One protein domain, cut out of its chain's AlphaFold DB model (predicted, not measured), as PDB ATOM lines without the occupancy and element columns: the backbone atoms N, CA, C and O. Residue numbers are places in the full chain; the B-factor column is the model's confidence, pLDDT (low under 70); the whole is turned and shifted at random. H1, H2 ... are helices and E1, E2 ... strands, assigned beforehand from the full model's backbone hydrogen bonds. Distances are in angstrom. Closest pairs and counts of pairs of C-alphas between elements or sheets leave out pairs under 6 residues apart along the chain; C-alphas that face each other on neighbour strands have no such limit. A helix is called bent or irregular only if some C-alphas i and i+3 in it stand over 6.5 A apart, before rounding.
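What this domain is: This is residues 18 to 171 and 323 to 346 of the 405 residues of an uncharacterized protein of Stachybotrys chartarum IBT 40288 (UniProt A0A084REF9). A twisted sheet of five strands has helix H2 packed along one face, while the hairpin of E2 and E3 crosses the opposite face as a second, smaller sheet. The long, kinked helix H1 and the short H3 meet near one end of the large sheet, and a separate hairpin, E8 and E9, lies off to one side. The 178 printed residues include three named helices and nine named strands, in the order H1 E1 E2 E3 E4 E5 H2 E6 H3 E7 E8 E9; the class is mixed, helices and strands. The large sheet is mixed, with order E1, E4, E5, E7, E6. The whole is compact, with a radius of gyration of the C-alphas of 17.2 A and spans of 53 by 38 by 36 A.

How they stand to each other: Start at H1, residues 18 to 39, which has a kink of 42 degrees near residue 33 and is only just irregular, C-alphas 30 and 33 being 6.8 A apart. With residues 31 to 35 alone it only just touches H3, residues 152 to 159, in 3 pairs of C-alphas within 8 A, the closest being Ile 31 and Ala 156 at 6.9 A. The large sheet holds E1, residues 58 to 60, E4, 94 to 98, E5, 103 to 109, E7, 160 to 168, and E6, 129 to 139. E1 and E4 are parallel, with N 60 and O 95 within hydrogen-bond range at 2.9 A. The other neighbours are antiparallel: look for N 96 and O 105 at 3.0 A in the hairpin of E4 and E5, N 106 and O 164 at 2.9 A, and N 135 and O 163 at 2.9 A. E2, residues 65 to 71, and E3, 78 to 85, form an antiparallel hairpin, with N 68 and O 82 at 3.0 A. It makes a sandwich, two sheets face to face, with the large sheet, their strands at 76 degrees; the closest C-alphas of E3 and E5 are Val 83 and Lys 107, 6.5 A apart. H2, residues 110 to 123, is only just irregular, C-alphas 111 and 114 being 6.8 A apart; it is over E4 and E5 at a height over the sheet of 9.2 A, and its closest C-alphas to E5 are Phe 116 and Phe 106, at 7.3 A. H1 and H2 on one face of that sheet give two layers. E5, H2 and E6 form a split strand-helix-strand unit, E7 between its strands, with a right-handed crossover. H2 touches H3 with residues 110 to 111 alone, C-alphas Arg 111 and Gly 157 being closest at 4.6 A; H3 only grazes the sheet with residues 156 to 159. E8, residues 334 to 338, and E9, 341 to 345, form an antiparallel hairpin, with N 343 and O 336 at 3.1 A. Each O i to N i+4 pair is within hydrogen-bond range in H3, against 16 of 18 in H1 and 8 of 10 in H2.

Where its parts are: Find C-alpha 18 at (199.113, 307.076, 229.803); from there H1 runs 30.2 A to C-alpha 39 at (202.244, 310.610, 199.960). Further on, H2 measures 20.9 A, E6 28.6 A and E7 26.6 A. E9 ends at C-alpha 345, at (204.409, 291.239, 227.543).

The domain as a whole: The two C-alphas farthest apart, Ala 40 and Ser 171, are 54.1 A apart. Residues 172 to 322 are not printed, and C-alphas 171 and 323 stand 39.6 A apart across the cut. The links H1 to E1 and E6 to H3 are long. The mean pLDDT of the printed part is 77.0; look for values under 70 at residues 18 to 23, 125 to 131, 169 to 171 and 323 to 346.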
ATOM      1  N   GLU A  18     198.803 305.693 230.197       63.06
ATOM      2  CA  GLU A  18     199.113 307.076 229.803       63.06
ATOM      3  C   GLU A  18     200.498 307.214 229.146       63.06
ATOM      4  O   GLU A  18     200.633 307.872 228.117       63.06
ATOM      5  N   ALA A  19     201.535 306.575 229.704       58.47
ATOM      6  CA  ALA A  19     202.877 306.595 229.122       58.47
ATOM      7  C   ALA A  19     202.907 305.853 227.779       58.47
ATOM      8  O   ALA A  19     203.532 306.302 226.822       58.47
ATOM      9  N   LEU A  20     202.203 304.727 227.668       59.12
ATOM     10  CA  LEU A  20     202.127 303.938 226.435       59.12
ATOM     11  C   LEU A  20     201.369 304.678 225.319       59.12
ATOM     12  O   LEU A  20     201.789 304.629 224.162       59.12
ATOM     13  N   GLU A  21     200.305 305.407 225.661       65.56
ATOM     14  CA  GLU A  21     199.578 306.276 224.732       65.56
ATOM     15  C   GLU A  21     200.431 307.483 224.303       65.56
ATOM     16  O   GLU A  21     200.553 307.743 223.105       65.56
ATOM     17  N   ALA A  22     201.128 308.142 225.238       63.47
ATOM     18  CA  ALA A  22     202.063 309.229 224.936       63.47
ATOM     19  C   ALA A  22     203.199 308.787 223.991       63.47
ATOM     20  O   ALA A  22     203.516 309.487 223.029       63.47
ATOM     21  N   ASN A  23     203.755 307.590 224.202       66.44
ATOM     22  CA  ASN A  23     204.740 306.983 223.303       66.44
ATOM     23  C   ASN A  23     204.171 306.724 221.899       66.44
ATOM     24  O   ASN A  23     204.832 306.996 220.895       66.44
ATOM     25  N   SER A  24     202.935 306.226 221.810       70.12
ATOM     26  CA  SER A  24     202.257 306.022 220.525       70.12
ATOM     27  C   SER A  24     202.018 307.349 219.791       70.12
ATOM     28  O   SER A  24     202.229 307.422 218.578       70.12
ATOM     29  N   GLN A  25     201.646 308.408 220.519       74.94
ATOM     30  CA  GLN A  25     201.458 309.743 219.956       74.94
ATOM     31  C   GLN A  25     202.782 310.356 219.480       74.94
ATOM     32  O   GLN A  25     202.864 310.779 218.334       74.94
ATOM     33  N   GLN A  26     203.855 310.323 220.279       75.88
ATOM     34  CA  GLN A  26     205.150 310.860 219.844       75.88
ATOM     35  C   GLN A  26     205.729 310.095 218.641       75.88
ATOM     36  O   GLN A  26     206.345 310.696 217.758       75.88
ATOM     37  N   ARG A  27     205.501 308.777 218.561       81.44
ATOM     38  CA  ARG A  27     205.863 307.978 217.380       81.44
ATOM     39  C   ARG A  27     205.116 308.465 216.139       81.44
ATOM     40  O   ARG A  27     205.707 308.544 215.064       81.44
ATOM     41  N   HIS A  28     203.834 308.798 216.288       84.12
ATOM     42  CA  HIS A  28     203.029 309.380 215.222       84.12
ATOM     43  C   HIS A  28     203.533 310.770 214.819       84.12
ATOM     44  O   HIS A  28     203.850 310.974 213.650       84.12
ATOM     45  N   ASP A  29     203.707 311.683 215.775       85.94
ATOM     46  CA  ASP A  29     204.115 313.071 215.526       85.94
ATOM     47  C   ASP A  29     205.480 313.180 214.815       85.94
ATOM     48  O   ASP A  29     205.697 314.096 214.021       85.94
ATOM     49  N   ALA A  30     206.392 312.231 215.055       84.75
ATOM     50  CA  ALA A  30     207.695 312.178 214.393       84.75
ATOM     51  C   ALA A  30     207.657 311.565 212.976       84.75
ATOM     52  O   ALA A  30     208.372 312.032 212.088       84.75
ATOM     53  N   ILE A  31     206.849 310.521 212.744       88.31
ATOM     54  CA  ILE A  31     206.797 309.810 211.450       88.31
ATOM     55  C   ILE A  31     205.830 310.489 210.466       88.31
ATOM     56  O   ILE A  31     206.099 310.515 209.261       88.31
ATOM     57  N   TRP A  32     204.727 311.063 210.955       93.25
ATOM     58  CA  TRP A  32     203.655 311.619 210.125       93.25
ATOM     59  C   TRP A  32     204.119 312.682 209.110       93.25
ATOM     60  O   TRP A  32     203.768 312.537 207.938       93.25
ATOM     61  N   PRO A  33     204.974 313.671 209.451       93.62
ATOM     62  CA  PRO A  33     205.442 314.659 208.472       93.62
ATOM     63  C   PRO A  33     206.219 314.029 207.305       93.62
ATOM     64  O   PRO A  33     206.092 314.457 206.158       93.62
ATOM     65  N   VAL A  34     206.997 312.972 207.570       93.06
ATOM     66  CA  VAL A  34     207.757 312.250 206.534       93.06
ATOM     67  C   VAL A  34     206.824 311.378 205.680       93.06
ATOM     68  O   VAL A  34     207.048 311.221 204.478       93.06
ATOM     69  N   TYR A  35     205.744 310.856 206.273       95.19
ATOM     70  CA  TYR A  35     204.694 310.130 205.555       95.19
ATOM     71  C   TYR A  35     203.866 311.047 204.641       95.19
ATOM     72  O   TYR A  35     203.610 310.681 203.496       95.19
ATOM     73  N   GLU A  36     203.514 312.264 205.071       95.88
ATOM     74  CA  GLU A  36     202.863 313.259 204.199       95.88
ATOM     75  C   GLU A  36     203.733 313.600 202.979       95.88
ATOM     76  O   GLU A  36     203.242 313.674 201.851       95.88
ATOM     77  N   GLU A  37     205.049 313.738 203.169       95.06
ATOM     78  CA  GLU A  37     205.991 313.949 202.067       95.06
ATOM     79  C   GLU A  37     206.118 312.740 201.126       95.06
ATOM     80  O   GLU A  37     206.249 312.914 199.910       95.06
ATOM     81  N   TYR A  38     206.050 311.520 201.662       95.31
ATOM     82  CA  TYR A  38     205.984 310.287 200.875       95.31
ATOM     83  C   TYR A  38     204.692 310.220 200.047       95.31
ATOM     84  O   TYR A  38     204.758 309.982 198.841       95.31
ATOM     85  N   MET A  39     203.541 310.534 200.646       94.44
ATOM     86  CA  MET A  39     202.244 310.610 199.960       94.44
ATOM     87  C   MET A  39     202.205 311.717 198.890       94.44
ATOM     88  O   MET A  39     201.519 311.575 197.879       94.44
ATOM     89  N   ALA A  40     202.987 312.787 199.063       94.56
ATOM     90  CA  ALA A  40     203.217 313.823 198.054       94.56
ATOM     91  C   ALA A  40     204.240 313.430 196.959       94.56
ATOM     92  O   ALA A  40     204.532 314.241 196.078       94.56
ATOM     93  N   GLY A  41     204.799 312.215 196.998       91.88
ATOM     94  CA  GLY A  41     205.725 311.691 195.989       91.88
ATOM     95  C   GLY A  41     207.185 312.142 196.126       91.88
ATOM     96  O   GLY A  41     207.971 311.918 195.208       91.88
ATOM     97  N   LYS A  42     207.589 312.770 197.244       90.81
ATOM     98  CA  LYS A  42     208.995 313.183 197.461       90.81
ATOM     99  C   LYS A  42     209.922 311.989 197.698       90.81
ATOM    100  O   LYS A  42     211.047 311.976 197.211       90.81
ATOM    101  N   HIS A  43     209.428 310.990 198.432       88.81
ATOM    102  CA  HIS A  43     210.201 309.827 198.895       88.81
ATOM    103  C   HIS A  43     209.892 308.538 198.117       88.81
ATOM    104  O   HIS A  43     210.334 307.453 198.504       88.81
ATOM    105  N   THR A  44     209.119 308.633 197.031       90.62
ATOM    106  CA  THR A  44     208.680 307.470 196.250       90.62
ATOM    107  C   THR A  44     209.734 306.986 195.259       90.62
ATOM    108  O   THR A  44     210.345 307.772 194.539       90.62
ATOM    109  N   SER A  45     209.895 305.669 195.170       87.56
ATOM    110  CA  SER A  45     210.657 304.996 194.120       87.56
ATOM    111  C   SER A  45     209.819 304.832 192.847       87.56
ATOM    112  O   SER A  45     208.596 304.719 192.920       87.56
ATOM    113  N   SER A  46     210.475 304.734 191.688       83.50
ATOM    114  CA  SER A  46     209.844 304.275 190.439       83.50
ATOM    115  C   SER A  46     209.764 302.745 190.326       83.50
ATOM    116  O   SER A  46     209.324 302.228 189.303       83.50
ATOM    117  N   GLU A  47     210.257 302.018 191.332       84.06
ATOM    118  CA  GLU A  47     210.203 300.558 191.428       84.06
ATOM    119  C   GLU A  47     208.894 300.113 192.100       84.06
ATOM    120  O   GLU A  47     208.526 300.636 193.156       84.06
ATOM    121  N   ASP A  48     208.210 299.129 191.511       80.38
ATOM    122  CA  ASP A  48     207.006 298.521 192.087       80.38
ATOM    123  C   ASP A  48     207.307 297.806 193.417       80.38
ATOM    124  O   ASP A  48     208.368 297.206 193.606       80.38
ATOM    125  N   LEU A  49     206.322 297.757 194.320       77.88
ATOM    126  CA  LEU A  49     206.460 297.068 195.613       77.88
ATOM    127  C   LEU A  49     206.805 295.576 195.459       77.88
ATOM    128  O   LEU A  49     207.540 295.020 196.269       77.88
ATOM    129  N   ALA A  50     206.335 294.945 194.379       75.94
ATOM    130  CA  ALA A  50     206.618 293.547 194.055       75.94
ATOM    131  C   ALA A  50     208.021 293.296 193.456       75.94
ATOM    132  O   ALA A  50     208.405 292.137 193.297       75.94
ATOM    133  N   THR A  51     208.774 294.341 193.091       79.44
ATOM    134  CA  THR A  51     210.134 294.230 192.526       79.44
ATOM    135  C   THR A  51     211.215 294.839 193.419       79.44
ATOM    136  O   THR A  51     212.390 294.507 193.256       79.44
ATOM    137  N   LYS A  52     210.838 295.673 194.396       83.00
ATOM    138  CA  LYS A  52     211.757 296.287 195.357       83.00
ATOM    139  C   LYS A  52     212.449 295.244 196.239       83.00
ATOM    140  O   LYS A  52     211.818 294.568 197.050       83.00
ATOM    141  N   VAL A  53     213.775 295.170 196.143       82.00
ATOM    142  CA  VAL A  53     214.597 294.406 197.091       82.00
ATOM    143  C   VAL A  53     214.944 295.306 198.273       82.00
ATOM    144  O   VAL A  53     215.756 296.222 198.154       82.00
ATOM    145  N   PHE A  54     214.325 295.045 199.423       84.69
ATOM    146  CA  PHE A  54     214.681 295.695 200.684       84.69
ATOM    147  C   PHE A  54     215.927 295.054 201.303       84.69
ATOM    148  O   PHE A  54     216.209 293.874 201.081       84.69
ATOM    149  N   ALA A  55     216.671 295.820 202.103       85.88
ATOM    150  CA  ALA A  55     217.854 295.302 202.779       85.88
ATOM    151  C   ALA A  55     217.452 294.229 203.821       85.88
ATOM    152  O   ALA A  55     216.613 294.515 204.688       85.88
ATOM    153  N   PRO A  56     218.017 293.007 203.755       90.12
ATOM    154  CA  PRO A  56     217.752 291.955 204.731       90.12
ATOM    155  C   PRO A  56     218.484 292.233 206.049       90.12
ATOM    156  O   PRO A  56     219.457 292.987 206.085       90.12
ATOM    157  N   LEU A  57     218.045 291.569 207.117       93.00
ATOM    158  CA  LEU A  57     218.752 291.546 208.393       93.00
ATOM    159  C   LEU A  57     220.047 290.722 208.268       93.00
ATOM    160  O   LEU A  57     220.003 289.535 207.943       93.00
ATOM    161  N   GLN A  58     221.203 291.343 208.506       94.69
ATOM    162  CA  GLN A  58     222.511 290.678 208.459       94.69
ATOM    163  C   GLN A  58     222.892 290.100 209.829       94.69
ATOM    164  O   GLN A  58     222.757 290.783 210.840       94.69
ATOM    165  N   LEU A  59     223.432 288.879 209.869       94.00
ATOM    166  CA  LEU A  59     224.092 288.348 211.067       94.00
ATOM    167  C   LEU A  59     225.578 288.734 211.041       94.00
ATOM    168  O   LEU A  59     226.286 288.400 210.091       94.00
ATOM    169  N   VAL A  60     226.038 289.435 212.076       95.38
ATOM    170  CA  VAL A  60     227.379 290.031 212.179       95.38
ATOM    171  C   VAL A  60     228.175 289.346 213.307       95.38
ATOM    172  O   VAL A  60     227.601 289.054 214.361       95.38
ATOM    173  N   PRO A  61     229.475 289.033 213.114       93.62
ATOM    174  CA  PRO A  61     230.296 288.384 214.138       93.62
ATOM    175  C   PRO A  61     230.657 289.346 215.279       93.62
ATOM    176  O   PRO A  61     230.830 290.540 215.058       93.62
ATOM    177  N   SER A  62     230.878 288.817 216.490       94.75
ATOM    178  CA  SER A  62     231.195 289.634 217.677       94.75
ATOM    179  C   SER A  62     232.422 290.543 217.535       94.75
ATOM    180  O   SER A  62     232.529 291.505 218.284       94.75
ATOM    181  N   SER A  63     233.360 290.233 216.637       94.81
ATOM    182  CA  SER A  63     234.556 291.050 216.380       94.81
ATOM    183  C   SER A  63     234.289 292.280 215.504       94.81
ATOM    184  O   SER A  63     235.186 293.091 215.308       94.81
ATOM    185  N   ASP A  64     233.093 292.378 214.922       95.50
ATOM    186  CA  ASP A  64     232.632 293.470 214.055       95.50
ATOM    187  C   ASP A  64     231.506 294.284 214.733       95.50
ATOM    188  O   ASP A  64     230.922 295.168 214.116       95.50
ATOM    189  N   LEU A  65     231.196 293.996 216.003       95.31
ATOM    190  CA  LEU A  65     230.164 294.660 216.804       95.31
ATOM    191  C   LEU A  65     230.789 295.485 217.930       95.31
ATOM    192  O   LEU A  65     231.716 295.019 218.588       95.31
ATOM    193  N   ASP A  66     230.201 296.647 218.196       92.94
ATOM    194  CA  ASP A  66     230.412 297.438 219.409       92.94
ATOM    195  C   ASP A  66     229.066 297.696 220.102       92.94
ATOM    196  O   ASP A  66     228.025 297.788 219.446       92.94
ATOM    197  N   VAL A  67     229.076 297.798 221.431       91.31
ATOM    198  CA  VAL A  67     227.870 297.974 222.251       91.31
ATOM    199  C   VAL A  67     228.170 298.944 223.386       91.31
ATOM    200  O   VAL A  67     228.600 298.553 224.477       91.31
ATOM    201  N   ASN A  68     227.901 300.220 223.127       89.38
ATOM    202  CA  ASN A  68     228.061 301.296 224.092       89.38
ATOM    203  C   ASN A  68     226.760 301.457 224.890       89.38
ATOM    204  O   ASN A  68     225.678 301.513 224.317       89.38
ATOM    205  N   GLN A  69     226.846 301.523 226.222       84.25
ATOM    206  CA  GLN A  69     225.683 301.670 227.110       84.25
ATOM    207  C   GLN A  69     225.837 302.905 228.001       84.25
ATOM    208  O   GLN A  69     226.875 303.096 228.633       84.25
ATOM    209  N   VAL A  70     224.785 303.717 228.096       80.56
ATOM    210  CA  VAL A  70     224.687 304.813 229.069       80.56
ATOM    211  C   VAL A  70     223.786 304.353 230.207       80.56
ATOM    212  O   VAL A  70     222.685 303.844 229.972       80.56
ATOM    213  N   ARG A  71     224.247 304.525 231.448       79.75
ATOM    214  CA  ARG A  71     223.531 304.097 232.653       79.75
ATOM    215  C   ARG A  71     223.144 305.262 233.551       79.75
ATOM    216  O   ARG A  71     223.860 306.250 233.670       79.75
ATOM    217  N   SER A  72     222.001 305.099 234.202       76.62
ATOM    218  CA  SER A  72     221.488 305.974 235.248       76.62
ATOM    219  C   SER A  72     222.368 305.892 236.497       76.62
ATOM    220  O   SER A  72     222.476 304.838 237.127       76.62
ATOM    221  N   ALA A  73     222.950 307.023 236.899       80.50
ATOM    222  CA  ALA A  73     223.769 307.120 238.109       80.50
ATOM    223  C   ALA A  73     222.977 306.916 239.421       80.50
ATOM    224  O   ALA A  73     223.587 306.758 240.476       80.50
ATOM    225  N   SER A  74     221.637 306.929 239.384       79.62
ATOM    226  CA  SER A  74     220.790 306.781 240.576       79.62
ATOM    227  C   SER A  74     220.316 305.348 240.836       79.62
ATOM    228  O   SER A  74     220.017 305.015 241.983       79.62
ATOM    229  N   ASP A  75     220.238 304.490 239.809       74.56
ATOM    230  CA  ASP A  75     219.700 303.128 239.953       74.56
ATOM    231  C   ASP A  75     220.442 302.015 239.185       74.56
ATOM    232  O   ASP A  75     220.032 300.853 239.312       74.56
ATOM    233  N   ASP A  76     221.516 302.358 238.459       73.31
ATOM    234  CA  ASP A  76     222.308 301.505 237.544       73.31
ATOM    235  C   ASP A  76     221.503 300.918 236.363       73.31
ATOM    236  O   ASP A  76     221.952 300.008 235.665       73.31
ATOM    237  N   SER A  77     220.301 301.439 236.077       72.12
ATOM    238  CA  SER A  77     219.562 300.991 234.896       72.12
ATOM    239  C   SER A  77     220.144 301.576 233.607       72.12
ATOM    240  O   SER A  77     220.567 302.733 233.558       72.12
ATOM    241  N   VAL A  78     220.162 300.772 232.540       72.44
ATOM    242  CA  VAL A  78     220.494 301.251 231.193       72.44
ATOM    243  C   VAL A  78     219.414 302.245 230.757       72.44
ATOM    244  O   VAL A  78     218.217 301.942 230.827       72.44
ATOM    245  N   ILE A  79     219.855 303.434 230.344       75.19
ATOM    246  CA  ILE A  79     219.011 304.533 229.851       75.19
ATOM    247  C   ILE A  79     219.251 304.837 228.372       75.19
ATOM    248  O   ILE A  79     218.372 305.406 227.735       75.19
ATOM    249  N   ASN A  80     220.393 304.428 227.811       79.12
ATOM    250  CA  ASN A  80     220.606 304.398 226.367       79.12
ATOM    251  C   ASN A  80     221.548 303.252 225.962       79.12
ATOM    252  O   ASN A  80     222.394 302.836 226.759       79.12
ATOM    253  N   VAL A  81     221.435 302.787 224.718       82.56
ATOM    254  CA  VAL A  81     222.397 301.891 224.067       82.56
ATOM    255  C   VAL A  81     222.679 302.422 222.662       82.56
ATOM    256  O   VAL A  81     221.757 302.888 222.006       82.56
ATOM    257  N   ASP A  82     223.925 302.333 222.210       89.12
ATOM    258  CA  ASP A  82     224.318 302.480 220.806       89.12
ATOM    259  C   ASP A  82     224.972 301.168 220.365       89.12
ATOM    260  O   ASP A  82     225.901 300.660 221.003       89.12
ATOM    261  N   VAL A  83     224.435 300.593 219.295       92.56
ATOM    262  CA  VAL A  83     224.869 299.342 218.683       92.56
ATOM    263  C   VAL A  83     225.627 299.701 217.412       92.56
ATOM    264  O   VAL A  83     225.045 300.035 216.379       92.56
ATOM    265  N   CYS A  84     226.950 299.642 217.463       92.06
ATOM    266  CA  CYS A  84     227.798 300.018 216.340       92.06
ATOM    267  C   CYS A  84     228.382 298.793 215.628       92.06
ATOM    268  O   CYS A  84     228.421 297.681 216.158       92.06
ATOM    269  N   ARG A  85     228.822 299.010 214.385       94.12
ATOM    270  CA  ARG A  85     229.485 298.006 213.553       94.12
ATOM    271  C   ARG A  85     230.807 298.563 213.040       94.12
ATOM    272  O   ARG A  85     230.813 299.621 212.415       94.12
ATOM    273  N   TYR A  86     231.916 297.864 213.271       91.12
ATOM    274  CA  TYR A  86     233.250 298.407 212.990       91.12
ATOM    275  C   TYR A  86     233.584 298.470 211.491       91.12
ATOM    276  O   TYR A  86     234.136 299.469 211.035       91.12
ATOM    277  N   SER A  87     233.242 297.444 210.704       92.12
ATOM    278  CA  SER A  87     233.557 297.396 209.268       92.12
ATOM    279  C   SER A  87     232.660 298.292 208.412       92.12
ATOM    280  O   SER A  87     233.029 298.647 207.294       92.12
ATOM    281  N   ASP A  88     231.463 298.609 208.906       90.31
ATOM    282  CA  ASP A  88     230.494 299.485 208.245       90.31
ATOM    283  C   ASP A  88     229.617 300.212 209.284       90.31
ATOM    284  O   ASP A  88     228.517 299.747 209.590       90.31
ATOM    285  N   PRO A  89     230.062 301.376 209.799       85.88
ATOM    286  CA  PRO A  89     229.274 302.203 210.717       85.88
ATOM    287  C   PRO A  89     227.965 302.753 210.124       85.88
ATOM    288  O   PRO A  89     227.166 303.345 210.846       85.88
ATOM    289  N   TRP A  90     227.735 302.584 208.815       84.00
ATOM    290  CA  TRP A  90     226.523 303.018 208.115       84.00
ATOM    291  C   TRP A  90     225.532 301.868 207.867       84.00
ATOM    292  O   TRP A  90     224.426 302.111 207.366       84.00
ATOM    293  N   SER A  91     225.887 300.631 208.242       86.50
ATOM    294  CA  SER A  91     224.948 299.511 208.331       86.50
ATOM    295  C   SER A  91     223.854 299.838 209.345       86.50
ATOM    296  O   SER A  91     224.121 300.335 210.433       86.50
ATOM    297  N   THR A  92     222.605 299.518 209.007       84.75
ATOM    298  CA  THR A  92     221.454 299.755 209.898       84.75
ATOM    299  C   THR A  92     220.477 298.595 209.980       84.75
ATOM    300  O   THR A  92     219.446 298.785 210.598       84.75
ATOM    301  N   ASN A  93     220.749 297.458 209.327       93.81
ATOM    302  CA  ASN A  93     219.914 296.249 209.358       93.81
ATOM    303  C   ASN A  93     220.802 295.050 209.709       93.81
ATOM    304  O   ASN A  93     221.138 294.234 208.848       93.81
ATOM    305  N   PHE A  94     221.235 294.968 210.963       95.69
ATOM    306  CA  PHE A  94     222.091 293.893 211.448       95.69
ATOM    307  C   PHE A  94     221.742 293.444 212.869       95.69
ATOM    308  O   PHE A  94     221.138 294.171 213.655       95.69
ATOM    309  N   MET A  95     222.144 292.218 213.187       95.62
ATOM    310  CA  MET A  95     222.061 291.618 214.512       95.62
ATOM    311  C   MET A  95     223.303 290.779 214.802       95.62
ATOM    312  O   MET A  95     224.021 290.374 213.885       95.62
ATOM    313  N   GLY A  96     223.517 290.437 216.067       93.62
ATOM    314  CA  GLY A  96     224.500 289.426 216.436       93.62
ATOM    315  C   GLY A  96     224.636 289.227 217.935       93.62
ATOM    316  O   GLY A  96     223.851 289.741 218.731       93.62
ATOM    317  N   TRP A  97     225.644 288.444 218.303       92.31
ATOM    318  CA  TRP A  97     226.061 288.224 219.683       92.31
ATOM    319  C   TRP A  97     227.315 289.051 219.957       92.31
ATOM    320  O   TRP A  97     228.307 288.900 219.244       92.31
ATOM    321  N   HIS A  98     227.281 289.892 220.989       92.69
ATOM    322  CA  HIS A  98     228.443 290.639 221.452       92.69
ATOM    323  C   HIS A  98     229.043 289.971 222.697       92.69
ATOM    324  O   HIS A  98     228.532 290.080 223.814       92.69
ATOM    325  N   GLN A  99     230.159 289.272 222.489       88.25
ATOM    326  CA  GLN A  99     230.834 288.433 223.476       88.25
ATOM    327  C   GLN A  99     231.322 289.220 224.701       88.25
ATOM    328  O   GLN A  99     231.233 288.703 225.812       88.25
ATOM    329  N   GLY A 100     231.791 290.462 224.521       86.88
ATOM    330  CA  GLY A 100     232.323 291.286 225.613       86.88
ATOM    331  C   GLY A 100     231.268 291.736 226.631       86.88
ATOM    332  O   GLY A 100     231.568 291.837 227.814       86.88
ATOM    333  N   GLN A 101     230.024 291.960 226.188       86.06
ATOM    334  CA  GLN A 101     228.899 292.357 227.053       86.06
ATOM    335  C   GLN A 101     227.926 291.198 227.351       86.06
ATOM    336  O   GLN A 101     226.932 291.409 228.040       86.06
ATOM    337  N   LYS A 102     228.183 289.987 226.827       86.06
ATOM    338  CA  LYS A 102     227.295 288.807 226.901       86.06
ATOM    339  C   LYS A 102     225.831 289.114 226.529       86.06
ATOM    340  O   LYS A 102     224.897 288.755 227.253       86.06
ATOM    341  N   CYS A 103     225.627 289.794 225.400       87.06
ATOM    342  CA  CYS A 103     224.296 290.191 224.944       87.06
ATOM    343  C   CYS A 103     224.038 289.913 223.457       87.06
ATOM    344  O   CYS A 103     224.940 289.950 222.618       87.06
ATOM    345  N   PHE A 104     222.768 289.671 223.131       91.00
ATOM    346  CA  PHE A 104     222.263 289.754 221.763       91.00
ATOM    347  C   PHE A 104     221.905 291.201 221.439       91.00
ATOM    348  O   PHE A 104     221.242 291.860 222.242       91.00
ATOM    349  N   VAL A 105     222.306 291.677 220.261       93.62
ATOM    350  CA  VAL A 105     222.045 293.046 219.795       93.62
ATOM    351  C   VAL A 105     221.432 293.086 218.402       93.62
ATOM    352  O   VAL A 105     221.618 292.166 217.601       93.62
ATOM    353  N   PHE A 106     220.705 294.167 218.128       94.62
ATOM    354  CA  PHE A 106     220.039 294.465 216.864       94.62
ATOM    355  C   PHE A 106     220.030 295.974 216.604       94.62
ATOM    356  O   PHE A 106     219.804 296.765 217.521       94.62
ATOM    357  N   LYS A 107     220.210 296.348 215.338       94.81
ATOM    358  CA  LYS A 107     219.980 297.687 214.783       94.81
ATOM    359  C   LYS A 107     219.274 297.481 213.448       94.81
ATOM    360  O   LYS A 107     219.814 296.778 212.592       94.81
ATOM    361  N   GLY A 108     218.052 297.991 213.298       92.62
ATOM    362  CA  GLY A 108     217.177 297.579 212.195       92.62
ATOM    363  C   GLY A 108     215.988 298.491 211.926       92.62
ATOM    364  O   GLY A 108     215.423 299.068 212.854       92.62
ATOM    365  N   GLU A 109     215.573 298.544 210.655       91.25
ATOM    366  CA  GLU A 109     214.196 298.878 210.253       91.25
ATOM    367  C   GLU A 109     213.188 298.106 211.134       91.25
ATOM    368  O   GLU A 109     213.307 296.882 211.256       91.25
ATOM    369  N   THR A 110     212.187 298.777 211.723       87.44
ATOM    370  CA  THR A 110     211.253 298.174 212.701       87.44
ATOM    371  C   THR A 110     210.611 296.870 212.215       87.44
ATOM    372  O   THR A 110     210.442 295.950 213.014       87.44
ATOM    373  N   ARG A 111     210.311 296.722 210.916       88.38
ATOM    374  CA  ARG A 111     209.746 295.475 210.352       88.38
ATOM    375  C   ARG A 111     210.629 294.228 210.544       88.38
ATOM    376  O   ARG A 111     210.115 293.120 210.501       88.38
ATOM    377  N   LEU A 112     211.947 294.394 210.705       90.81
ATOM    378  CA  LEU A 112     212.918 293.302 210.893       90.81
ATOM    379  C   LEU A 112     213.049 292.882 212.365       90.81
ATOM    380  O   LEU A 112     213.770 291.935 212.682       90.81
ATOM    381  N   PHE A 113     212.390 293.597 213.277       88.00
ATOM    382  CA  PHE A 113     212.490 293.356 214.711       88.00
ATOM    383  C   PHE A 113     211.869 292.010 215.110       88.00
ATOM    384  O   PHE A 113     212.447 291.288 215.920       88.00
ATOM    385  N   ASP A 114     210.756 291.621 214.481       83.06
ATOM    386  CA  ASP A 114     210.107 290.330 214.731       83.06
ATOM    387  C   ASP A 114     210.947 289.144 214.215       83.06
ATOM    388  O   ASP A 114     211.025 288.118 214.893       83.06
ATOM    389  N   ASP A 115     211.657 289.296 213.087       85.19
ATOM    390  CA  ASP A 115     212.618 288.295 212.586       85.19
ATOM    391  C   ASP A 115     213.767 288.074 213.588       85.19
ATOM    392  O   ASP A 115     214.154 286.938 213.879       85.19
ATOM    393  N   PHE A 116     214.296 289.161 214.158       87.94
ATOM    394  CA  PHE A 116     215.323 289.114 215.201       87.94
ATOM    395  C   PHE A 116     214.814 288.466 216.499       87.94
ATOM    396  O   PHE A 116     215.520 287.657 217.111       87.94
ATOM    397  N   LEU A 117     213.590 288.788 216.927       84.31
ATOM    398  CA  LEU A 117     212.977 288.192 218.116       84.31
ATOM    399  C   LEU A 117     212.699 286.698 217.911       84.31
ATOM    400  O   LEU A 117     212.973 285.905 218.810       84.31
ATOM    401  N   ALA A 118     212.241 286.283 216.727       80.31
ATOM    402  CA  ALA A 118     212.100 284.873 216.373       80.31
ATOM    403  C   ALA A 118     213.459 284.147 216.401       80.31
ATOM    404  O   ALA A 118     213.595 283.121 217.066       80.31
ATOM    405  N   PHE A 119     214.489 284.711 215.760       82.38
ATOM    406  CA  PHE A 119     215.840 284.141 215.746       82.38
ATOM    407  C   PHE A 119     216.440 283.996 217.153       82.38
ATOM    408  O   PHE A 119     216.946 282.931 217.504       82.38
ATOM    409  N   THR A 120     216.368 285.038 217.983       79.88
ATOM    410  CA  THR A 120     216.956 285.001 219.330       79.88
ATOM    411  C   THR A 120     216.164 284.121 220.293       79.88
ATOM    412  O   THR A 120     216.770 283.340 221.023       79.88
ATOM    413  N   THR A 121     214.829 284.138 220.266       70.12
ATOM    414  CA  THR A 121     214.022 283.217 221.094       70.12
ATOM    415  C   THR A 121     214.193 281.745 220.696       70.12
ATOM    416  O   THR A 121     214.082 280.865 221.550       70.12
ATOM    417  N   GLU A 122     214.558 281.451 219.444       73.25
ATOM    418  CA  GLU A 122     214.977 280.110 219.016       73.25
ATOM    419  C   GLU A 122     216.345 279.675 219.577       73.25
ATOM    420  O   GLU A 122     216.597 278.471 219.672       73.25
ATOM    421  N   LEU A 123     217.218 280.600 219.981       72.88
ATOM    422  CA  LEU A 123     218.486 280.282 220.651       72.88
ATOM    423  C   LEU A 123     218.289 280.140 222.168       72.88
ATOM    424  O   LEU A 123     218.712 279.145 222.754       72.88
ATOM    425  N   LEU A 124     217.560 281.074 222.784       71.00
ATOM    426  CA  LEU A 124     217.367 281.206 224.238       71.00
ATOM    427  C   LEU A 124     216.383 280.187 224.854       71.00
ATOM    428  O   LEU A 124     215.646 280.495 225.793       71.00
ATOM    429  N   LYS A 125     216.341 278.952 224.342       59.62
ATOM    430  CA  LYS A 125     215.324 277.931 224.679       59.62
ATOM    431  C   LYS A 125     215.343 277.425 226.135       59.62
ATOM    432  O   LYS A 125     214.453 276.659 226.504       59.62
ATOM    433  N   ALA A 126     216.301 277.853 226.962       48.38
ATOM    434  CA  ALA A 126     216.335 277.584 228.407       48.38
ATOM    435  C   ALA A 126     216.920 278.726 229.272       48.38
ATOM    436  O   ALA A 126     216.939 278.607 230.497       48.38
ATOM    437  N   GLU A 127     217.411 279.815 228.676       57.28
ATOM    438  CA  GLU A 127     218.257 280.796 229.371       57.28
ATOM    439  C   GLU A 127     217.448 281.937 230.000       57.28
ATOM    440  O   GLU A 127     216.438 282.397 229.462       57.28
ATOM    441  N   ARG A 128     217.891 282.418 231.168       61.62
ATOM    442  CA  ARG A 128     217.264 283.559 231.841       61.62
ATOM    443  C   ARG A 128     217.796 284.863 231.262       61.62
ATOM    444  O   ARG A 128     218.941 285.230 231.497       61.62
ATOM    445  N   VAL A 129     216.939 285.594 230.565       66.56
ATOM    446  CA  VAL A 129     217.203 286.989 230.197       66.56
ATOM    447  C   VAL A 129     217.106 287.862 231.453       66.56
ATOM    448  O   VAL A 129     216.122 287.774 232.188       66.56
ATOM    449  N   LEU A 130     218.124 288.689 231.710       64.94
ATOM    450  CA  LEU A 130     218.169 289.604 232.862       64.94
ATOM    451  C   LEU A 130     217.633 290.996 232.535       64.94
ATOM    452  O   LEU A 130     216.962 291.611 233.362       64.94
ATOM    453  N   LEU A 131     217.970 291.500 231.348       66.69
ATOM    454  CA  LEU A 131     217.656 292.856 230.924       66.69
ATOM    455  C   LEU A 131     217.357 292.872 229.427       66.69
ATOM    456  O   LEU A 131     218.125 292.339 228.628       66.69
ATOM    457  N   ILE A 132     216.253 293.524 229.074       73.62
ATOM    458  CA  ILE A 132     215.873 293.874 227.707       73.62
ATOM    459  C   ILE A 132     215.827 295.395 227.625       73.62
ATOM    460  O   ILE A 132     215.195 296.047 228.460       73.62
ATOM    461  N   PHE A 133     216.479 295.947 226.607       72.81
ATOM    462  CA  PHE A 133     216.506 297.372 226.328       72.81
ATOM    463  C   PHE A 133     216.230 297.621 224.842       72.81
ATOM    464  O   PHE A 133     216.791 296.938 223.985       72.81
ATOM    465  N   LYS A 134     215.384 298.611 224.543       80.69
ATOM    466  CA  LYS A 134     215.094 299.097 223.190       80.69
ATOM    467  C   LYS A 134     215.208 300.619 223.187       80.69
ATOM    468  O   LYS A 134     214.595 301.251 224.044       80.69
ATOM    469  N   ALA A 135     215.940 301.178 222.227       72.44
ATOM    470  CA  ALA A 135     216.017 302.616 221.977       72.44
ATOM    471  C   ALA A 135     215.463 302.976 220.585       72.44
ATOM    472  O   ALA A 135     215.593 302.184 219.641       72.44
ATOM    473  N   PRO A 136     214.873 304.173 220.423       71.38
ATOM    474  CA  PRO A 136     214.749 304.797 219.111       71.38
ATOM    475  C   PRO A 136     216.148 305.170 218.596       71.38
ATOM    476  O   PRO A 136     216.941 305.725 219.350       71.38
ATOM    477  N   PHE A 137     216.446 304.907 217.321       80.94
ATOM    478  CA  PHE A 137     217.720 305.323 216.719       80.94
ATOM    479  C   PHE A 137     217.538 306.507 215.764       80.94
ATOM    480  O   PHE A 137     218.135 307.562 215.958       80.94
ATOM    481  N   SER A 138     216.719 306.355 214.718       83.56
ATOM    482  CA  SER A 138     216.403 307.446 213.779       83.56
ATOM    483  C   SER A 138     215.271 307.080 212.816       83.56
ATOM    484  O   SER A 138     214.955 305.907 212.620       83.56
ATOM    485  N   ILE A 139     214.692 308.090 212.160       87.88
ATOM    486  CA  ILE A 139     213.873 307.911 210.954       87.88
ATOM    487  C   ILE A 139     214.780 308.110 209.733       87.88
ATOM    488  O   ILE A 139     215.427 309.150 209.602       87.88
ATOM    489  N   ARG A 140     214.829 307.136 208.817       86.25
ATOM    490  CA  ARG A 140     215.678 307.193 207.618       86.25
ATOM    491  C   ARG A 140     214.999 306.600 206.381       86.25
ATOM    492  O   ARG A 140     215.020 305.390 206.164       86.25
ATOM    493  N   VAL A 141     214.523 307.474 205.495       87.06
ATOM    494  CA  VAL A 141     214.080 307.102 204.139       87.06
ATOM    495  C   VAL A 141     215.245 306.454 203.357       87.06
ATOM    496  O   VAL A 141     216.334 307.036 203.292       87.06
ATOM    497  N   PRO A 142     215.066 305.272 202.733       84.19
ATOM    498  CA  PRO A 142     216.085 304.669 201.874       84.19
ATOM    499  C   PRO A 142     216.451 305.547 200.666       84.19
ATOM    500  O   PRO A 142     215.578 306.068 199.978       84.19
ATOM    501  N   ARG A 143     217.750 305.644 200.333       80.25
ATOM    502  CA  ARG A 143     218.269 306.506 199.241       80.25
ATOM    503  C   ARG A 143     217.665 306.239 197.850       80.25
ATOM    504  O   ARG A 143     217.731 307.112 196.996       80.25
ATOM    505  N   GLY A 144     217.110 305.049 197.612       82.62
ATOM    506  CA  GLY A 144     216.414 304.682 196.370       82.62
ATOM    507  C   GLY A 144     214.890 304.866 196.414       82.62
ATOM    508  O   GLY A 144     214.195 304.286 195.578       82.62
ATOM    509  N   GLY A 145     214.370 305.578 197.419       88.94
ATOM    510  CA  GLY A 145     212.942 305.738 197.695       88.94
ATOM    511  C   GLY A 145     212.241 304.449 198.138       88.94
ATOM    512  O   GLY A 145     212.781 303.342 198.026       88.94
ATOM    513  N   LEU A 146     211.000 304.597 198.599       92.00
ATOM    514  CA  LEU A 146     210.074 303.495 198.878       92.00
ATOM    515  C   LEU A 146     209.034 303.378 197.753       92.00
ATOM    516  O   LEU A 146     208.571 304.406 197.268       92.00
ATOM    517  N   PRO A 147     208.652 302.171 197.305       92.88
ATOM    518  CA  PRO A 147     207.548 301.988 196.361       92.88
ATOM    519  C   PRO A 147     206.284 302.747 196.779       92.88
ATOM    520  O   PRO A 147     205.976 302.828 197.967       92.88
ATOM    521  N   ALA A 148     205.561 303.317 195.815       91.19
ATOM    522  CA  ALA A 148     204.340 304.074 196.083       91.19
ATOM    523  C   ALA A 148     203.164 303.164 196.497       91.19
ATOM    524  O   ALA A 148     203.039 302.043 196.003       91.19
ATOM    525  N   GLY A 149     202.271 303.677 197.350       90.19
ATOM    526  CA  GLY A 149     201.032 302.999 197.756       90.19
ATOM    527  C   GLY A 149     201.110 302.146 199.030       90.19
ATOM    528  O   GLY A 149     200.165 301.403 199.282       90.19
ATOM    529  N   MET A 150     202.186 302.252 199.815       92.38
ATOM    530  CA  MET A 150     202.277 301.670 201.162       92.38
ATOM    531  C   MET A 150     201.267 302.311 202.124       92.38
ATOM    532  O   MET A 150     200.954 303.497 201.993       92.38
ATOM    533  N   SER A 151     200.820 301.559 203.133       94.56
ATOM    534  CA  SER A 151     200.150 302.127 204.311       94.56
ATOM    535  C   SER A 151     201.120 302.933 205.188       94.56
ATOM    536  O   SER A 151     202.342 302.871 205.027       94.56
ATOM    537  N   TYR A 152     200.575 303.662 206.165       93.69
ATOM    538  CA  TYR A 152     201.364 304.357 207.184       93.69
ATOM    539  C   TYR A 152     202.250 303.390 207.990       93.69
ATOM    540  O   TYR A 152     203.411 303.684 208.258       93.69
ATOM    541  N   GLU A 153     201.729 302.213 208.333       91.19
ATOM    542  CA  GLU A 153     202.413 301.168 209.101       91.19
ATOM    543  C   GLU A 153     203.499 300.465 208.279       91.19
ATOM    544  O   GLU A 153     204.593 300.229 208.793       91.19
ATOM    545  N   GLU A 154     203.226 300.171 207.003       91.50
ATOM    546  CA  GLU A 154     204.218 299.626 206.067       91.50
ATOM    547  C   GLU A 154     205.367 300.622 205.851       91.50
ATOM    548  O   GLU A 154     206.537 300.260 205.977       91.50
ATOM    549  N   PHE A 155     205.038 301.896 205.607       93.19
ATOM    550  CA  PHE A 155     206.009 302.981 205.500       93.19
ATOM    551  C   PHE A 155     206.836 303.127 206.787       93.19
ATOM    552  O   PHE A 155     208.067 303.104 206.730       93.19
ATOM    553  N   ALA A 156     206.180 303.210 207.949       91.00
ATOM    554  CA  ALA A 156     206.834 303.313 209.252       91.00
ATOM    555  C   ALA A 156     207.799 302.142 209.487       91.00
ATOM    556  O   ALA A 156     208.951 302.369 209.846       91.00
ATOM    557  N   GLY A 157     207.378 300.908 209.190       89.00
ATOM    558  CA  GLY A 157     208.209 299.706 209.298       89.00
ATOM    559  C   GLY A 157     209.469 299.705 208.420       89.00
ATOM    560  O   GLY A 157     210.383 298.930 208.702       89.00
ATOM    561  N   HIS A 158     209.529 300.568 207.398       91.00
ATOM    562  CA  HIS A 158     210.659 300.751 206.482       91.00
ATOM    563  C   HIS A 158     211.522 302.000 206.739       91.00
ATOM    564  O   HIS A 158     212.630 302.071 206.202       91.00
ATOM    565  N   VAL A 159     211.040 302.989 207.502       89.94
ATOM    566  CA  VAL A 159     211.803 304.221 207.806       89.94
ATOM    567  C   VAL A 159     212.215 304.337 209.269       89.94
ATOM    568  O   VAL A 159     213.269 304.902 209.551       89.94
ATOM    569  N   GLU A 160     211.421 303.814 210.200       88.38
ATOM    570  CA  GLU A 160     211.742 303.790 211.624       88.38
ATOM    571  C   GLU A 160     212.872 302.783 211.865       88.38
ATOM    572  O   GLU A 160     212.730 301.594 211.576       88.38
ATOM    573  N   THR A 161     214.005 303.263 212.374       88.69
ATOM    574  CA  THR A 161     215.150 302.437 212.763       88.69
ATOM    575  C   THR A 161     215.261 302.431 214.282       88.69
ATOM    576  O   THR A 161     215.242 303.488 214.921       88.69
ATOM    577  N   VAL A 162     215.400 301.240 214.861       87.75
ATOM    578  CA  VAL A 162     215.486 301.026 216.311       87.75
ATOM    579  C   VAL A 162     216.717 300.208 216.670       87.75
ATOM    580  O   VAL A 162     217.183 299.376 215.887       87.75
ATOM    581  N   GLU A 163     217.210 300.424 217.884       89.31
ATOM    582  CA  GLU A 163     218.287 299.649 218.493       89.31
ATOM    583  C   GLU A 163     217.753 298.818 219.649       89.31
ATOM    584  O   GLU A 163     216.806 299.200 220.339       89.31
ATOM    585  N   TYR A 164     218.354 297.652 219.856       87.81
ATOM    586  CA  TYR A 164     217.926 296.718 220.881       87.81
ATOM    587  C   TYR A 164     219.103 295.907 221.408       87.81
ATOM    588  O   TYR A 164     219.959 295.462 220.641       87.81
ATOM    589  N   ALA A 165     219.107 295.672 222.718       88.25
ATOM    590  CA  ALA A 165     220.088 294.846 223.402       88.25
ATOM    591  C   ALA A 165     219.419 293.986 224.486       88.25
ATOM    592  O   ALA A 165     218.523 294.433 225.208       88.25
ATOM    593  N   MET A 166     219.857 292.732 224.589       85.06
ATOM    594  CA  MET A 166     219.299 291.721 225.485       85.06
ATOM    595  C   MET A 166     220.418 290.935 226.165       85.06
ATOM    596  O   MET A 166     221.150 290.192 225.510       85.06
ATOM    597  N   TRP A 167     220.540 291.102 227.481       82.50
ATOM    598  CA  TRP A 167     221.593 290.504 228.304       82.50
ATOM    599  C   TRP A 167     221.133 289.209 228.963       82.50
ATOM    600  O   TRP A 167     220.025 289.125 229.507       82.50
ATOM    601  N   LEU A 168     222.022 288.220 228.960       74.12
ATOM    602  CA  LEU A 168     221.780 286.921 229.572       74.12
ATOM    603  C   LEU A 168     222.284 286.884 231.014       74.12
ATOM    604  O   LEU A 168     223.268 287.527 231.374       74.12
ATOM    605  N   GLN A 169     221.599 286.104 231.842       65.56
ATOM    606  CA  GLN A 169     222.125 285.648 233.116       65.56
ATOM    607  C   GLN A 169     223.179 284.574 232.847       65.56
ATOM    608  O   GLN A 169     222.836 283.510 232.335       65.56
ATOM    609  N   ASP A 170     224.427 284.815 233.256       54.97
ATOM    610  CA  ASP A 170     225.317 283.698 233.581       54.97
ATOM    611  C   ASP A 170     224.590 282.813 234.601       54.97
ATOM    612  O   ASP A 170     224.113 283.309 235.631       54.97
ATOM    613  N   SER A 171     224.486 281.514 234.322       42.25
ATOM    614  CA  SER A 171     224.063 280.550 235.329       42.25
ATOM    615  C   SER A 171     225.089 280.567 236.456       42.25
ATOM    616  O   SER A 171     226.204 280.071 236.313       42.25
ATOM    617  N   SER A 323     216.998 314.940 216.550       33.25
ATOM    618  CA  SER A 323     216.637 315.378 217.906       33.25
ATOM    619  C   SER A 323     215.161 315.156 218.307       33.25
ATOM    620  O   SER A 323     214.852 315.027 219.490       33.25
ATOM    621  N   THR A 324     214.218 315.052 217.362       38.38
ATOM    622  CA  THR A 324     212.771 314.932 217.670       38.38
ATOM    623  C   THR A 324     212.317 313.552 218.166       38.38
ATOM    624  O   THR A 324     211.242 313.440 218.760       38.38
ATOM    625  N   MET A 325     213.122 312.498 217.993       39.75
ATOM    626  CA  MET A 325     212.791 311.141 218.468       39.75
ATOM    627  C   MET A 325     213.138 310.894 219.951       39.75
ATOM    628  O   MET A 325     212.899 309.803 220.466       39.75
ATOM    629  N   ALA A 326     213.672 311.900 220.652       36.12
ATOM    630  CA  ALA A 326     214.343 311.781 221.952       36.12
ATOM    631  C   ALA A 326     213.469 311.418 223.178       36.12
ATOM    632  O   ALA A 326     213.953 311.514 224.305       36.12
ATOM    633  N   ALA A 327     212.206 311.013 223.000       34.78
ATOM    634  CA  ALA A 327     211.357 310.541 224.102       34.78
ATOM    635  C   ALA A 327     210.373 309.409 223.725       34.78
ATOM    636  O   ALA A 327     209.351 309.243 224.383       34.78
ATOM    637  N   LEU A 328     210.717 308.555 222.744       33.38
ATOM    638  CA  LEU A 328     210.170 307.189 222.754       33.38
ATOM    639  C   LEU A 328     210.799 306.411 223.917       33.38
ATOM    640  O   LEU A 328     211.932 305.937 223.844       33.38
ATOM    641  N   GLU A 329     210.050 306.354 225.011       36.41
ATOM    642  CA  GLU A 329     210.413 305.792 226.298       36.41
ATOM    643  C   GLU A 329     210.689 304.284 226.225       36.41
ATOM    644  O   GLU A 329     210.160 303.525 225.407       36.41
ATOM    645  N   ILE A 330     211.543 303.841 227.140       37.06
ATOM    646  CA  ILE A 330     212.128 302.507 227.173       37.06
ATOM    647  C   ILE A 330     211.058 301.477 227.572       37.06
ATOM    648  O   ILE A 330     210.854 301.203 228.759       37.06
ATOM    649  N   ILE A 331     210.405 300.844 226.593       37.59
ATOM    650  CA  ILE A 331     209.507 299.709 226.850       37.59
ATOM    651  C   ILE A 331     210.341 298.510 227.335       37.59
ATOM    652  O   ILE A 331     210.866 297.717 226.553       37.59
ATOM    653  N   ARG A 332     210.472 298.380 228.660       36.03
ATOM    654  CA  ARG A 332     211.113 297.244 229.339       36.03
ATOM    655  C   ARG A 332     210.171 296.032 229.286       36.03
ATOM    656  O   ARG A 332     209.202 295.964 230.044       36.03
ATOM    657  N   TYR A 333     210.439 295.089 228.381       36.81
ATOM    658  CA  TYR A 333     209.658 293.855 228.227       36.81
ATOM    659  C   TYR A 333     210.080 292.785 229.246       36.81
ATOM    660  O   TYR A 333     211.254 292.427 229.316       36.81
ATOM    661  N   ASP A 334     209.115 292.193 229.959       32.00
ATOM    662  CA  ASP A 334     209.337 290.931 230.677       32.00
ATOM    663  C   ASP A 334     209.124 289.759 229.703       32.00
ATOM    664  O   ASP A 334     207.985 289.369 229.422       32.00
ATOM    665  N   ALA A 335     210.202 289.171 229.185       35.16
ATOM    666  CA  ALA A 335     210.103 287.944 228.400       35.16
ATOM    667  C   ALA A 335     209.786 286.751 229.319       35.16
ATOM    668  O   ALA A 335     210.570 286.408 230.203       35.16
ATOM    669  N   SER A 336     208.642 286.087 229.109       29.94
ATOM    670  CA  SER A 336     208.290 284.866 229.848       29.94
ATOM    671  C   SER A 336     207.728 283.769 228.940       29.94
ATOM    672  O   SER A 336     206.935 284.018 228.028       29.94
ATOM    673  N   LEU A 337     208.167 282.532 229.193       31.84
ATOM    674  CA  LEU A 337     207.749 281.342 228.459       31.84
ATOM    675  C   LEU A 337     206.563 280.683 229.173       31.84
ATOM    676  O   LEU A 337     206.720 280.104 230.247       31.84
ATOM    677  N   ALA A 338     205.379 280.738 228.561       27.55
ATOM    678  CA  ALA A 338     204.166 280.131 229.103       27.55
ATOM    679  C   ALA A 338     203.454 279.300 228.026       27.55
ATOM    680  O   ALA A 338     202.918 279.834 227.058       27.55
ATOM    681  N   GLY A 339     203.443 277.973 228.190       26.28
ATOM    682  CA  GLY A 339     202.680 277.066 227.320       26.28
ATOM    683  C   GLY A 339     203.186 276.954 225.875       26.28
ATOM    684  O   GLY A 339     202.386 276.721 224.975       26.28
ATOM    685  N   GLY A 340     204.490 277.136 225.634       25.47
ATOM    686  CA  GLY A 340     205.077 277.011 224.289       25.47
ATOM    687  C   GLY A 340     204.829 278.212 223.369       25.47
ATOM    688  O   GLY A 340     205.031 278.110 222.163       25.47
ATOM    689  N   ARG A 341     204.402 279.350 223.926       23.98
ATOM    690  CA  ARG A 341     204.432 280.662 223.269       23.98
ATOM    691  C   ARG A 341     205.199 281.630 224.164       23.98
ATOM    692  O   ARG A 341     204.992 281.640 225.379       23.98
ATOM    693  N   TYR A 342     206.067 282.444 223.572       35.12
ATOM    694  CA  TYR A 342     206.667 283.571 224.279       35.12
ATOM    695  C   TYR A 342     205.616 284.667 224.414       35.12
ATOM    696  O   TYR A 342     205.088 285.151 223.414       35.12
ATOM    697  N   GLN A 343     205.299 285.057 225.647       31.11
ATOM    698  CA  GLN A 343     204.545 286.281 225.873       31.11
ATOM    699  C   GLN A 343     205.551 287.426 225.932       31.11
ATOM    700  O   GLN A 343     206.147 287.684 226.978       31.11
ATOM    701  N   LEU A 344     205.728 288.107 224.795       33.00
ATOM    702  CA  LEU A 344     206.271 289.463 224.750       33.00
ATOM    703  C   LEU A 344     205.261 290.381 225.427       33.00
ATOM    704  O   LEU A 344     204.429 291.021 224.785       33.00
ATOM    705  N   ARG A 345     205.292 290.394 226.760       33.38
ATOM    706  CA  ARG A 345     204.409 291.239 227.543       33.38
ATOM    707  C   ARG A 345     204.958 292.656 227.489       33.38
ATOM    708  O   ARG A 345     205.665 293.095 228.396       33.38
ATOM    709  N   ASN A 346     204.590 293.381 226.427       34.69
ATOM    710  CA  ASN A 346     204.410 294.813 226.595       34.69
ATOM    711  C   ASN A 346     203.481 294.975 227.802       34.69
ATOM    712  O   ASN A 346     202.501 294.239 227.960       34.69
TER     713      ASN A 346